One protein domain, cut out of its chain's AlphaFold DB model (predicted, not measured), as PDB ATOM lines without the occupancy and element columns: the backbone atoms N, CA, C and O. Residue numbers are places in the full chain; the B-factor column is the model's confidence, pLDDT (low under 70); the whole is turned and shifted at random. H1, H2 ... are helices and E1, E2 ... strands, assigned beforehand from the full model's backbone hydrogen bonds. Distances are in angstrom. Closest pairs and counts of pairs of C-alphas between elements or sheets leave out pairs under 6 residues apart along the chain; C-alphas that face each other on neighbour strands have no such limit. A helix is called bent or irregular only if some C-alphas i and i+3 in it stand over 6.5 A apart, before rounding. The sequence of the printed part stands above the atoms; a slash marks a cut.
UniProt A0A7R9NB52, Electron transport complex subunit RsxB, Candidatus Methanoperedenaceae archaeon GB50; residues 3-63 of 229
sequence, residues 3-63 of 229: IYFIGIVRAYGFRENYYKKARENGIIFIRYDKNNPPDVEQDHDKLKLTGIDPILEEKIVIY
ATOM      1  N   ILE A   3     -37.695 -28.745 -20.698       93.75
ATOM      2  CA  ILE A   3     -37.228 -28.074 -21.912       93.75
ATOM      3  C   ILE A   3     -37.197 -29.102 -23.034       93.75
ATOM      4  O   ILE A   3     -36.372 -30.017 -23.027       93.75
ATOM      5  N   TYR A   4     -38.087 -28.925 -24.005       92.81
ATOM      6  CA  TYR A   4     -38.107 -29.716 -25.226       92.81
ATOM      7  C   TYR A   4     -37.171 -29.098 -26.262       92.81
ATOM      8  O   TYR A   4     -37.236 -27.895 -26.514       92.81
ATOM      9  N   PHE A   5     -36.293 -29.901 -26.863       92.88
ATOM     10  CA  PHE A   5     -35.334 -29.412 -27.857       92.88
ATOM     11  C   PHE A   5     -35.088 -30.408 -28.994       92.88
ATOM     12  O   PHE A   5     -35.244 -31.618 -28.841       92.88
ATOM     13  N   ILE A   6     -34.643 -29.882 -30.139       90.94
ATOM     14  CA  ILE A   6     -34.265 -30.673 -31.316       90.94
ATOM     15  C   ILE A   6     -32.742 -30.790 -31.384       90.94
ATOM     16  O   ILE A   6     -32.021 -29.802 -31.238       90.94
ATOM     17  N   GLY A   7     -32.249 -31.990 -31.692       86.44
ATOM     18  CA  GLY A   7     -30.830 -32.227 -31.959       86.44
ATOM     19  C   GLY A   7     -29.971 -32.122 -30.701       86.44
ATOM     20  O   GLY A   7     -29.965 -33.046 -29.892       86.44
ATOM     21  N   ILE A   8     -29.227 -31.020 -30.560       86.25
ATOM     22  CA  ILE A   8     -28.322 -30.754 -29.431       86.25
ATOM     23  C   ILE A   8     -28.665 -29.422 -28.759       86.25
ATOM     24  O   ILE A   8     -29.052 -28.460 -29.427       86.25
ATOM     25  N   VAL A   9     -28.451 -29.338 -27.447       91.69
ATOM     26  CA  VAL A   9     -28.484 -28.059 -26.729       91.69
ATOM     27  C   VAL A   9     -27.251 -27.250 -27.139       91.69
ATOM     28  O   VAL A   9     -26.117 -27.663 -26.911       91.69
ATOM     29  N   ARG A  10     -27.454 -26.094 -27.783       91.19
ATOM     30  CA  ARG A  10     -26.367 -25.246 -28.308       91.19
ATOM     31  C   ARG A  10     -25.774 -24.328 -27.227       91.19
ATOM     32  O   ARG A  10     -25.886 -23.109 -27.313       91.19
ATOM     33  N   ALA A  11     -25.124 -24.910 -26.223       92.38
ATOM     34  CA  ALA A  11     -24.465 -24.191 -25.125       92.38
ATOM     35  C   ALA A  11     -22.939 -24.065 -25.335       92.38
ATOM     36  O   ALA A  11     -22.141 -24.517 -24.524       92.38
ATOM     37  N   TYR A  12     -22.509 -23.450 -26.441       88.75
ATOM     38  CA  TYR A  12     -21.088 -23.396 -26.811       88.75
ATOM     39  C   TYR A  12     -20.214 -22.563 -25.853       88.75
ATOM     40  O   TYR A  12     -20.664 -21.613 -25.205       88.75
ATOM     41  N   GLY A  13     -18.924 -22.910 -25.798       90.19
ATOM     42  CA  GLY A  13     -17.932 -22.241 -24.958       90.19
ATOM     43  C   GLY A  13     -18.223 -22.417 -23.467       90.19
ATOM     44  O   GLY A  13     -18.622 -23.487 -23.016       90.19
ATOM     45  N   PHE A  14     -18.069 -21.346 -22.688       91.56
ATOM     46  CA  PHE A  14     -18.340 -21.375 -21.245       91.56
ATOM     47  C   PHE A  14     -19.827 -21.515 -20.893       91.56
ATOM     48  O   PHE A  14     -20.165 -21.641 -19.714       91.56
ATOM     49  N   ARG A  15     -20.730 -21.507 -21.886       93.31
ATOM     50  CA  ARG A  15     -22.170 -21.641 -21.640       93.31
ATOM     51  C   ARG A  15     -22.589 -23.049 -21.239       93.31
ATOM     52  O   ARG A  15     -23.618 -23.191 -20.582       93.31
ATOM     53  N   GLU A  16     -21.762 -24.050 -21.517       95.25
ATOM     54  CA  GLU A  16     -21.966 -25.421 -21.045       95.25
ATOM     55  C   GLU A  16     -22.072 -25.484 -19.511       95.25
ATOM     56  O   GLU A  16     -22.867 -26.246 -18.966       95.25
ATOM     57  N   ASN A  17     -21.371 -24.598 -18.792       95.94
ATOM     58  CA  ASN A  17     -21.479 -24.504 -17.335       95.94
ATOM     59  C   ASN A  17     -22.890 -24.098 -16.878       95.94
ATOM     60  O   ASN A  17     -23.373 -24.600 -15.864       95.94
ATOM     61  N   TYR A  18     -23.571 -23.218 -17.621       95.06
ATOM     62  CA  TYR A  18     -24.955 -22.847 -17.313       95.06
ATOM     63  C   TYR A  18     -25.919 -23.996 -17.606       95.06
ATOM     64  O   TYR A  18     -26.827 -24.235 -16.812       95.06
ATOM     65  N   TYR A  19     -25.699 -24.739 -18.693       95.38
ATOM     66  CA  TYR A  19     -26.473 -25.945 -18.988       95.38
ATOM     67  C   TYR A  19     -26.300 -27.010 -17.894       95.38
ATOM     68  O   TYR A  19     -27.288 -27.535 -17.381       95.38
ATOM     69  N   LYS A  20     -25.064 -27.263 -17.451       95.56
ATOM     70  CA  LYS A  20     -24.777 -28.163 -16.326       95.56
ATOM     71  C   LYS A  20     -25.499 -27.723 -15.050       95.56
ATOM     72  O   LYS A  20     -26.215 -28.521 -14.453       95.56
ATOM     73  N   LYS A  21     -25.384 -26.445 -14.682       97.19
ATOM     74  CA  LYS A  21     -26.039 -25.884 -13.492       97.19
ATOM     75  C   LYS A  21     -27.569 -25.992 -13.567       97.19
ATOM     76  O   LYS A  21     -28.219 -26.275 -12.567       97.19
ATOM     77  N   ALA A  22     -28.153 -25.816 -14.755       96.69
ATOM     78  CA  ALA A  22     -29.581 -26.027 -14.987       96.69
ATOM     79  C   ALA A  22     -29.999 -27.482 -14.711       96.69
ATOM     80  O   ALA A  22     -31.005 -27.711 -14.040       96.69
ATOM     81  N   ARG A  23     -29.212 -28.462 -15.170       95.50
ATOM     82  CA  ARG A  23     -29.466 -29.886 -14.897       95.50
ATOM     83  C   ARG A  23     -29.315 -30.240 -13.419       95.50
ATOM     84  O   ARG A  23     -30.146 -30.974 -12.898       95.50
ATOM     85  N   GLU A  24     -28.297 -29.707 -12.745       97.31
ATOM     86  CA  GLU A  24     -28.085 -29.898 -11.299       97.31
ATOM     87  C   GLU A  24     -29.247 -29.332 -10.468       97.31
ATOM     88  O   GLU A  24     -29.617 -29.909  -9.450       97.31
ATOM     89  N   ASN A  25     -29.891 -28.267 -10.951       97.56
ATOM     90  CA  ASN A  25     -31.105 -27.700 -10.360       97.56
ATOM     91  C   ASN A  25     -32.393 -28.480 -10.707       97.56
ATOM     92  O   ASN A  25     -33.491 -28.010 -10.413       97.56
ATOM     93  N   GLY A  26     -32.291 -29.644 -11.358       96.31
ATOM     94  CA  GLY A  26     -33.434 -30.501 -11.678       96.31
ATOM     95  C   GLY A  26     -34.239 -30.078 -12.911       96.31
ATOM     96  O   GLY A  26     -35.378 -30.517 -13.074       96.31
ATOM     97  N   ILE A  27     -33.692 -29.229 -13.793       96.62
ATOM     98  CA  ILE A  27     -34.324 -28.943 -15.092       96.62
ATOM     99  C   ILE A  27     -34.150 -30.159 -16.004       96.62
ATOM    100  O   ILE A  27     -33.033 -30.628 -16.238       96.62
ATOM    101  N   ILE A  28     -35.267 -30.655 -16.537       92.88
ATOM    102  CA  ILE A  28     -35.308 -31.857 -17.370       92.88
ATOM    103  C   ILE A  28     -35.304 -31.436 -18.839       92.88
ATOM    104  O   ILE A  28     -36.156 -30.665 -19.276       92.88
ATOM    105  N   PHE A  29     -34.345 -31.954 -19.602       93.69
ATOM    106  CA  PHE A  29     -34.208 -31.695 -21.034       93.69
ATOM    107  C   PHE A  29     -34.668 -32.925 -21.812       93.69
ATOM    108  O   PHE A  29     -34.080 -33.995 -21.666       93.69
ATOM    109  N   ILE A  30     -35.697 -32.766 -22.643       92.31
ATOM    110  CA  ILE A  30     -36.291 -33.847 -23.431       92.31
ATOM    111  C   ILE A  30     -36.015 -33.570 -24.905       92.31
ATOM    112  O   ILE A  30     -36.436 -32.554 -25.463       92.31
ATOM    113  N   ARG A  31     -35.270 -34.472 -25.542       92.94
ATOM    114  CA  ARG A  31     -35.002 -34.388 -26.976       92.94
ATOM    115  C   ARG A  31     -36.197 -34.941 -27.745       92.94
ATOM    116  O   ARG A  31     -36.662 -36.027 -27.421       92.94
ATOM    117  N   TYR A  32     -36.621 -34.243 -28.793       92.19
ATOM    118  CA  TYR A  32     -37.647 -34.727 -29.716       92.19
ATOM    119  C   TYR A  32     -37.165 -34.729 -31.174       92.19
ATOM    120  O   TYR A  32     -36.178 -34.068 -31.524       92.19
ATOM    121  N   ASP A  33     -37.849 -35.503 -32.020       88.19
ATOM    122  CA  ASP A  33     -37.596 -35.564 -33.462       88.19
ATOM    123  C   ASP A  33     -38.365 -34.454 -34.186       88.19
ATOM    124  O   ASP A  33     -39.543 -34.222 -33.928       88.19
ATOM    125  N   LYS A  34     -37.721 -33.783 -35.143       88.00
ATOM    126  CA  LYS A  34     -38.358 -32.732 -35.942       88.00
ATOM    127  C   LYS A  34     -39.603 -33.226 -36.697       88.00
ATOM    128  O   LYS A  34     -40.525 -32.441 -36.893       88.00
ATOM    129  N   ASN A  35     -39.623 -34.489 -37.117       89.81
ATOM    130  CA  ASN A  35     -40.744 -35.111 -37.825       89.81
ATOM    131  C   ASN A  35     -41.879 -35.533 -36.884       89.81
ATOM    132  O   ASN A  35     -42.973 -35.828 -37.352       89.81
ATOM    133  N   ASN A  36     -41.621 -35.572 -35.577       88.94
ATOM    134  CA  ASN A  36     -42.607 -35.916 -34.566       88.94
ATOM    135  C   ASN A  36     -42.472 -34.977 -33.351       88.94
ATOM    136  O   ASN A  36     -41.952 -35.379 -32.303       88.94
ATOM    137  N   PRO A  37     -42.841 -33.693 -33.516       92.00
ATOM    138  CA  PRO A  37     -42.769 -32.720 -32.439       92.00
ATOM    139  C   PRO A  37     -43.782 -33.041 -31.328       92.00
ATOM    140  O   PRO A  37     -44.796 -33.684 -31.596       92.00
ATOM    141  N   PRO A  38     -43.540 -32.578 -30.087       93.44
ATOM    142  CA  PRO A  38     -44.546 -32.626 -29.042       93.44
ATOM    143  C   PRO A  38     -45.797 -31.883 -29.501       93.44
ATOM    144  O   PRO A  38     -45.711 -30.743 -29.965       93.44
ATOM    145  N   ASP A  39     -46.934 -32.543 -29.361       94.62
ATOM    146  CA  ASP A  39     -48.234 -31.970 -29.653       94.62
ATOM    147  C   ASP A  39     -48.753 -31.222 -28.426       94.62
ATOM    148  O   ASP A  39     -48.535 -31.643 -27.285       94.62
ATOM    149  N   VAL A  40     -49.407 -30.089 -28.658       94.31
ATOM    150  CA  VAL A  40     -49.971 -29.261 -27.594       94.31
ATOM    151  C   VAL A  40     -51.428 -29.012 -27.917       94.31
ATOM    152  O   VAL A  40     -51.750 -28.346 -28.898       94.31
ATOM    153  N   GLU A  41     -52.292 -29.496 -27.038       94.94
ATOM    154  CA  GLU A  41     -53.732 -29.319 -27.128       94.94
ATOM    155  C   GLU A  41     -54.271 -28.651 -25.861       94.94
ATOM    156  O   GLU A  41     -53.683 -28.720 -24.775       94.94
ATOM    157  N   GLN A  42     -55.398 -27.963 -26.015       92.50
ATOM    158  CA  GLN A  42     -56.157 -27.469 -24.880       92.50
ATOM    159  C   GLN A  42     -57.111 -28.574 -24.424       92.50
ATOM    160  O   GLN A  42     -57.974 -29.000 -25.187       92.50
ATOM    161  N   ASP A  43     -56.957 -29.015 -23.178       90.75
ATOM    162  CA  ASP A  43     -57.814 -30.007 -22.535       90.75
ATOM    163  C   ASP A  43     -58.594 -29.325 -21.404       90.75
ATOM    164  O   ASP A  43     -58.080 -29.085 -20.306       90.75
ATOM    165  N   HIS A  44     -59.833 -28.932 -21.710       89.69
ATOM    166  CA  HIS A  44     -60.654 -28.062 -20.866       89.69
ATOM    167  C   HIS A  44     -59.928 -26.742 -20.511       89.69
ATOM    168  O   HIS A  44     -59.569 -25.966 -21.400       89.69
ATOM    169  N   ASP A  45     -59.703 -26.481 -19.219       89.81
ATOM    170  CA  ASP A  45     -59.007 -25.291 -18.707       89.81
ATOM    171  C   ASP A  45     -57.494 -25.513 -18.518       89.81
ATOM    172  O   ASP A  45     -56.804 -24.664 -17.952       89.81
ATOM    173  N   LYS A  46     -56.959 -26.662 -18.950       92.88
ATOM    174  CA  LYS A  46     -55.540 -27.006 -18.813       92.88
ATOM    175  C   LYS A  46     -54.882 -27.175 -20.174       92.88
ATOM    176  O   LYS A  46     -55.502 -27.583 -21.152       92.88
ATOM    177  N   LEU A  47     -53.589 -26.881 -20.230       94.81
ATOM    178  CA  LEU A  47     -52.763 -27.266 -21.366       94.81
ATOM    179  C   LEU A  47     -52.362 -28.727 -21.207       94.81
ATOM    180  O   LEU A  47     -52.007 -29.159 -20.110       94.81
ATOM    181  N   LYS A  48     -52.379 -29.465 -22.311       95.94
ATOM    182  CA  LYS A  48     -51.912 -30.841 -22.384       95.94
ATOM    183  C   LYS A  48     -50.839 -30.930 -23.458       95.94
ATOM    184  O   LYS A  48     -51.073 -30.617 -24.619       95.94
ATOM    185  N   LEU A  49     -49.645 -31.339 -23.048       95.44
ATOM    186  CA  LEU A  49     -48.503 -31.559 -23.922       95.44
ATOM    187  C   LEU A  49     -48.254 -33.060 -24.029       95.44
ATOM    188  O   LEU A  49     -47.994 -33.722 -23.024       95.44
ATOM    189  N   THR A  50     -48.304 -33.581 -25.249       95.00
ATOM    190  CA  THR A  50     -48.023 -34.983 -25.554       95.00
ATOM    191  C   THR A  50     -46.716 -35.070 -26.333       95.00
ATOM    192  O   THR A  50     -46.628 -34.608 -27.465       95.00
ATOM    193  N   GLY A  51     -45.687 -35.665 -25.737       92.88
ATOM    194  CA  GLY A  51     -44.392 -35.905 -26.381       92.88
ATOM    195  C   GLY A  51     -44.016 -37.382 -26.349       92.88
ATOM    196  O   GLY A  51     -44.697 -38.180 -25.714       92.88
ATOM    197  N   ILE A  52     -42.923 -37.753 -27.009       91.81
ATOM    198  CA  ILE A  52     -42.307 -39.077 -26.846       91.81
ATOM    199  C   ILE A  52     -41.103 -38.941 -25.921       91.81
ATOM    200  O   ILE A  52     -40.288 -38.032 -26.098       91.81
ATOM    201  N   ASP A  53     -40.994 -39.834 -24.941       88.69
ATOM    202  CA  ASP A  53     -39.777 -39.964 -24.151       88.69
ATOM    203  C   ASP A  53     -38.708 -40.698 -24.981       88.69
ATOM    204  O   ASP A  53     -38.953 -41.810 -25.446       88.69
ATOM    205  N   PRO A  54     -37.521 -40.108 -25.196       85.81
ATOM    206  CA  PRO A  54     -36.511 -40.696 -26.070       85.81
ATOM    207  C   PRO A  54     -35.808 -41.929 -25.478       85.81
ATOM    208  O   PRO A  54     -35.041 -42.565 -26.194       85.81
ATOM    209  N   ILE A  55     -35.988 -42.230 -24.188       86.06
ATOM    210  CA  ILE A  55     -35.406 -43.399 -23.513       86.06
ATOM    211  C   ILE A  55     -36.423 -44.539 -23.480       86.06
ATOM    212  O   ILE A  55     -36.068 -45.680 -23.762       86.06
ATOM    213  N   LEU A  56     -37.669 -44.233 -23.113       88.44
ATOM    214  CA  LEU A  56     -38.739 -45.229 -23.020       88.44
ATOM    215  C   LEU A  56     -39.387 -45.531 -24.376       88.44
ATOM    216  O   LEU A  56     -40.038 -46.558 -24.511       88.44
ATOM    217  N   GLU A  57     -39.228 -44.641 -25.360       88.81
ATOM    218  CA  GLU A  57     -39.908 -44.683 -26.666       88.81
ATOM    219  C   GLU A  57     -41.445 -44.698 -26.562       88.81
ATOM    220  O   GLU A  57     -42.160 -45.084 -27.486       88.81
ATOM    221  N   GLU A  58     -41.973 -44.203 -25.443       90.88
ATOM    222  CA  GLU A  58     -43.402 -44.149 -25.150       90.88
ATOM    223  C   GLU A  58     -43.937 -42.715 -25.158       90.88
ATOM    224  O   GLU A  58     -43.210 -41.736 -24.962       90.88
ATOM    225  N   LYS A  59     -45.252 -42.590 -25.370       91.81
ATOM    226  CA  LYS A  59     -45.942 -41.303 -25.272       91.81
ATOM    227  C   LYS A  59     -46.039 -40.876 -23.813       91.81
ATOM    228  O   LYS A  59     -46.671 -41.546 -23.001       91.81
ATOM    229  N   ILE A  60     -45.489 -39.708 -23.519       92.06
ATOM    230  CA  ILE A  60     -45.613 -39.025 -22.236       92.06
ATOM    231  C   ILE A  60     -46.593 -37.863 -22.364       92.06
ATOM    232  O   ILE A  60     -46.535 -37.081 -23.313       92.06
ATOM    233  N   VAL A  61     -47.497 -37.752 -21.392       93.56
ATOM    234  CA  VAL A  61     -48.473 -36.661 -21.299       93.56
ATOM    235  C   VAL A  61     -48.139 -35.817 -20.079       93.56
ATOM    236  O   VAL A  61     -48.027 -36.334 -18.969       93.56
ATOM    237  N   ILE A  62     -47.983 -34.513 -20.286       92.75
ATOM    238  CA  ILE A  62     -47.687 -33.532 -19.241       92.75
ATOM    239  C   ILE A  62     -48.758 -32.445 -19.291       92.75
ATOM    240  O   ILE A  62     -49.130 -31.993 -20.369       92.75
ATOM    241  N   TYR A  63     -49.214 -31.989 -18.124       94.94
ATOM    242  CA  TYR A  63     -50.152 -30.873 -17.999       94.94
ATOM    243  C   TYR A  63     -49.427 -29.648 -17.424       94.94
ATOM    244  O   TYR A  63     -49.386 -29.498 -16.202       94.94
TER     245      TYR A  63
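What this domain is: This is residues 3 to 63 of the 229 residues of the protein "Electron transport complex subunit RsxB" of Candidatus Methanoperedenaceae archaeon GB50 (UniProt A0A7R9NB52). An elongated, loose model: a three-stranded antiparallel sheet, E3, E4 and E5, makes one end, a small parallel pair, E1 and E2, sits in the middle, and helix H1 makes the other end, mostly standing free. The printed part has 61 residues, with one named helix and five named strands in the order E1 H1 E2 E3 E4 E5, of mixed class. The larger sheet runs E3 E4 E5. The radius of gyration of the C-alphas is 13.7 A, and they span 42 by 25 by 18 A.

How they stand to each other: E3, residues 39 to 43, E4, residues 46 to 52, and E5, residues 59 to 62, form a meander, each strand the antiparallel neighbour of the one before. The hairpin E3 and E4 has N 41 and O 48 within hydrogen-bond range at 2.9 A; the hairpin E4 and E5 has N 49 and O 62 at 2.8 A. E2, residues 28 to 32, comes closest to E4 with the C-alphas of Tyr 32 and Ile 52, 7.0 A apart. E2 is the parallel neighbour of E1, residues 3 to 6, at 30 degrees, with N 5 and O 30 at 3.0 A. E1, H1, residues 13 to 24, and E2 form a strand-helix-strand unit, two parallel neighbour strands with a helix between, its crossover right-handed. H1 has 6 of 8 O i to N i+4 pairs within hydrogen-bond range. H1 is not on the larger sheet.

Where its parts are: E4 is 19.6 A from first to last C-alpha, H1 18.7 A, E2 12.9 A, E3 12.1 A, E1 10.2 A and E5 10.0 A. E1 begins at C-alpha 3 (-37.228, -28.074, -21.912), and E5 ends at C-alpha 62 (-47.687, -33.532, -19.241). H1 is neither bent nor irregular, but only just: C-alphas 13 and 16 are 6.5 A apart.

The domain as a whole: The two C-alphas farthest apart, of Gly 13 and His 44, are 43.3 A apart. The printed part has no cut and no long link. No printed residue is under 70 in pLDDT.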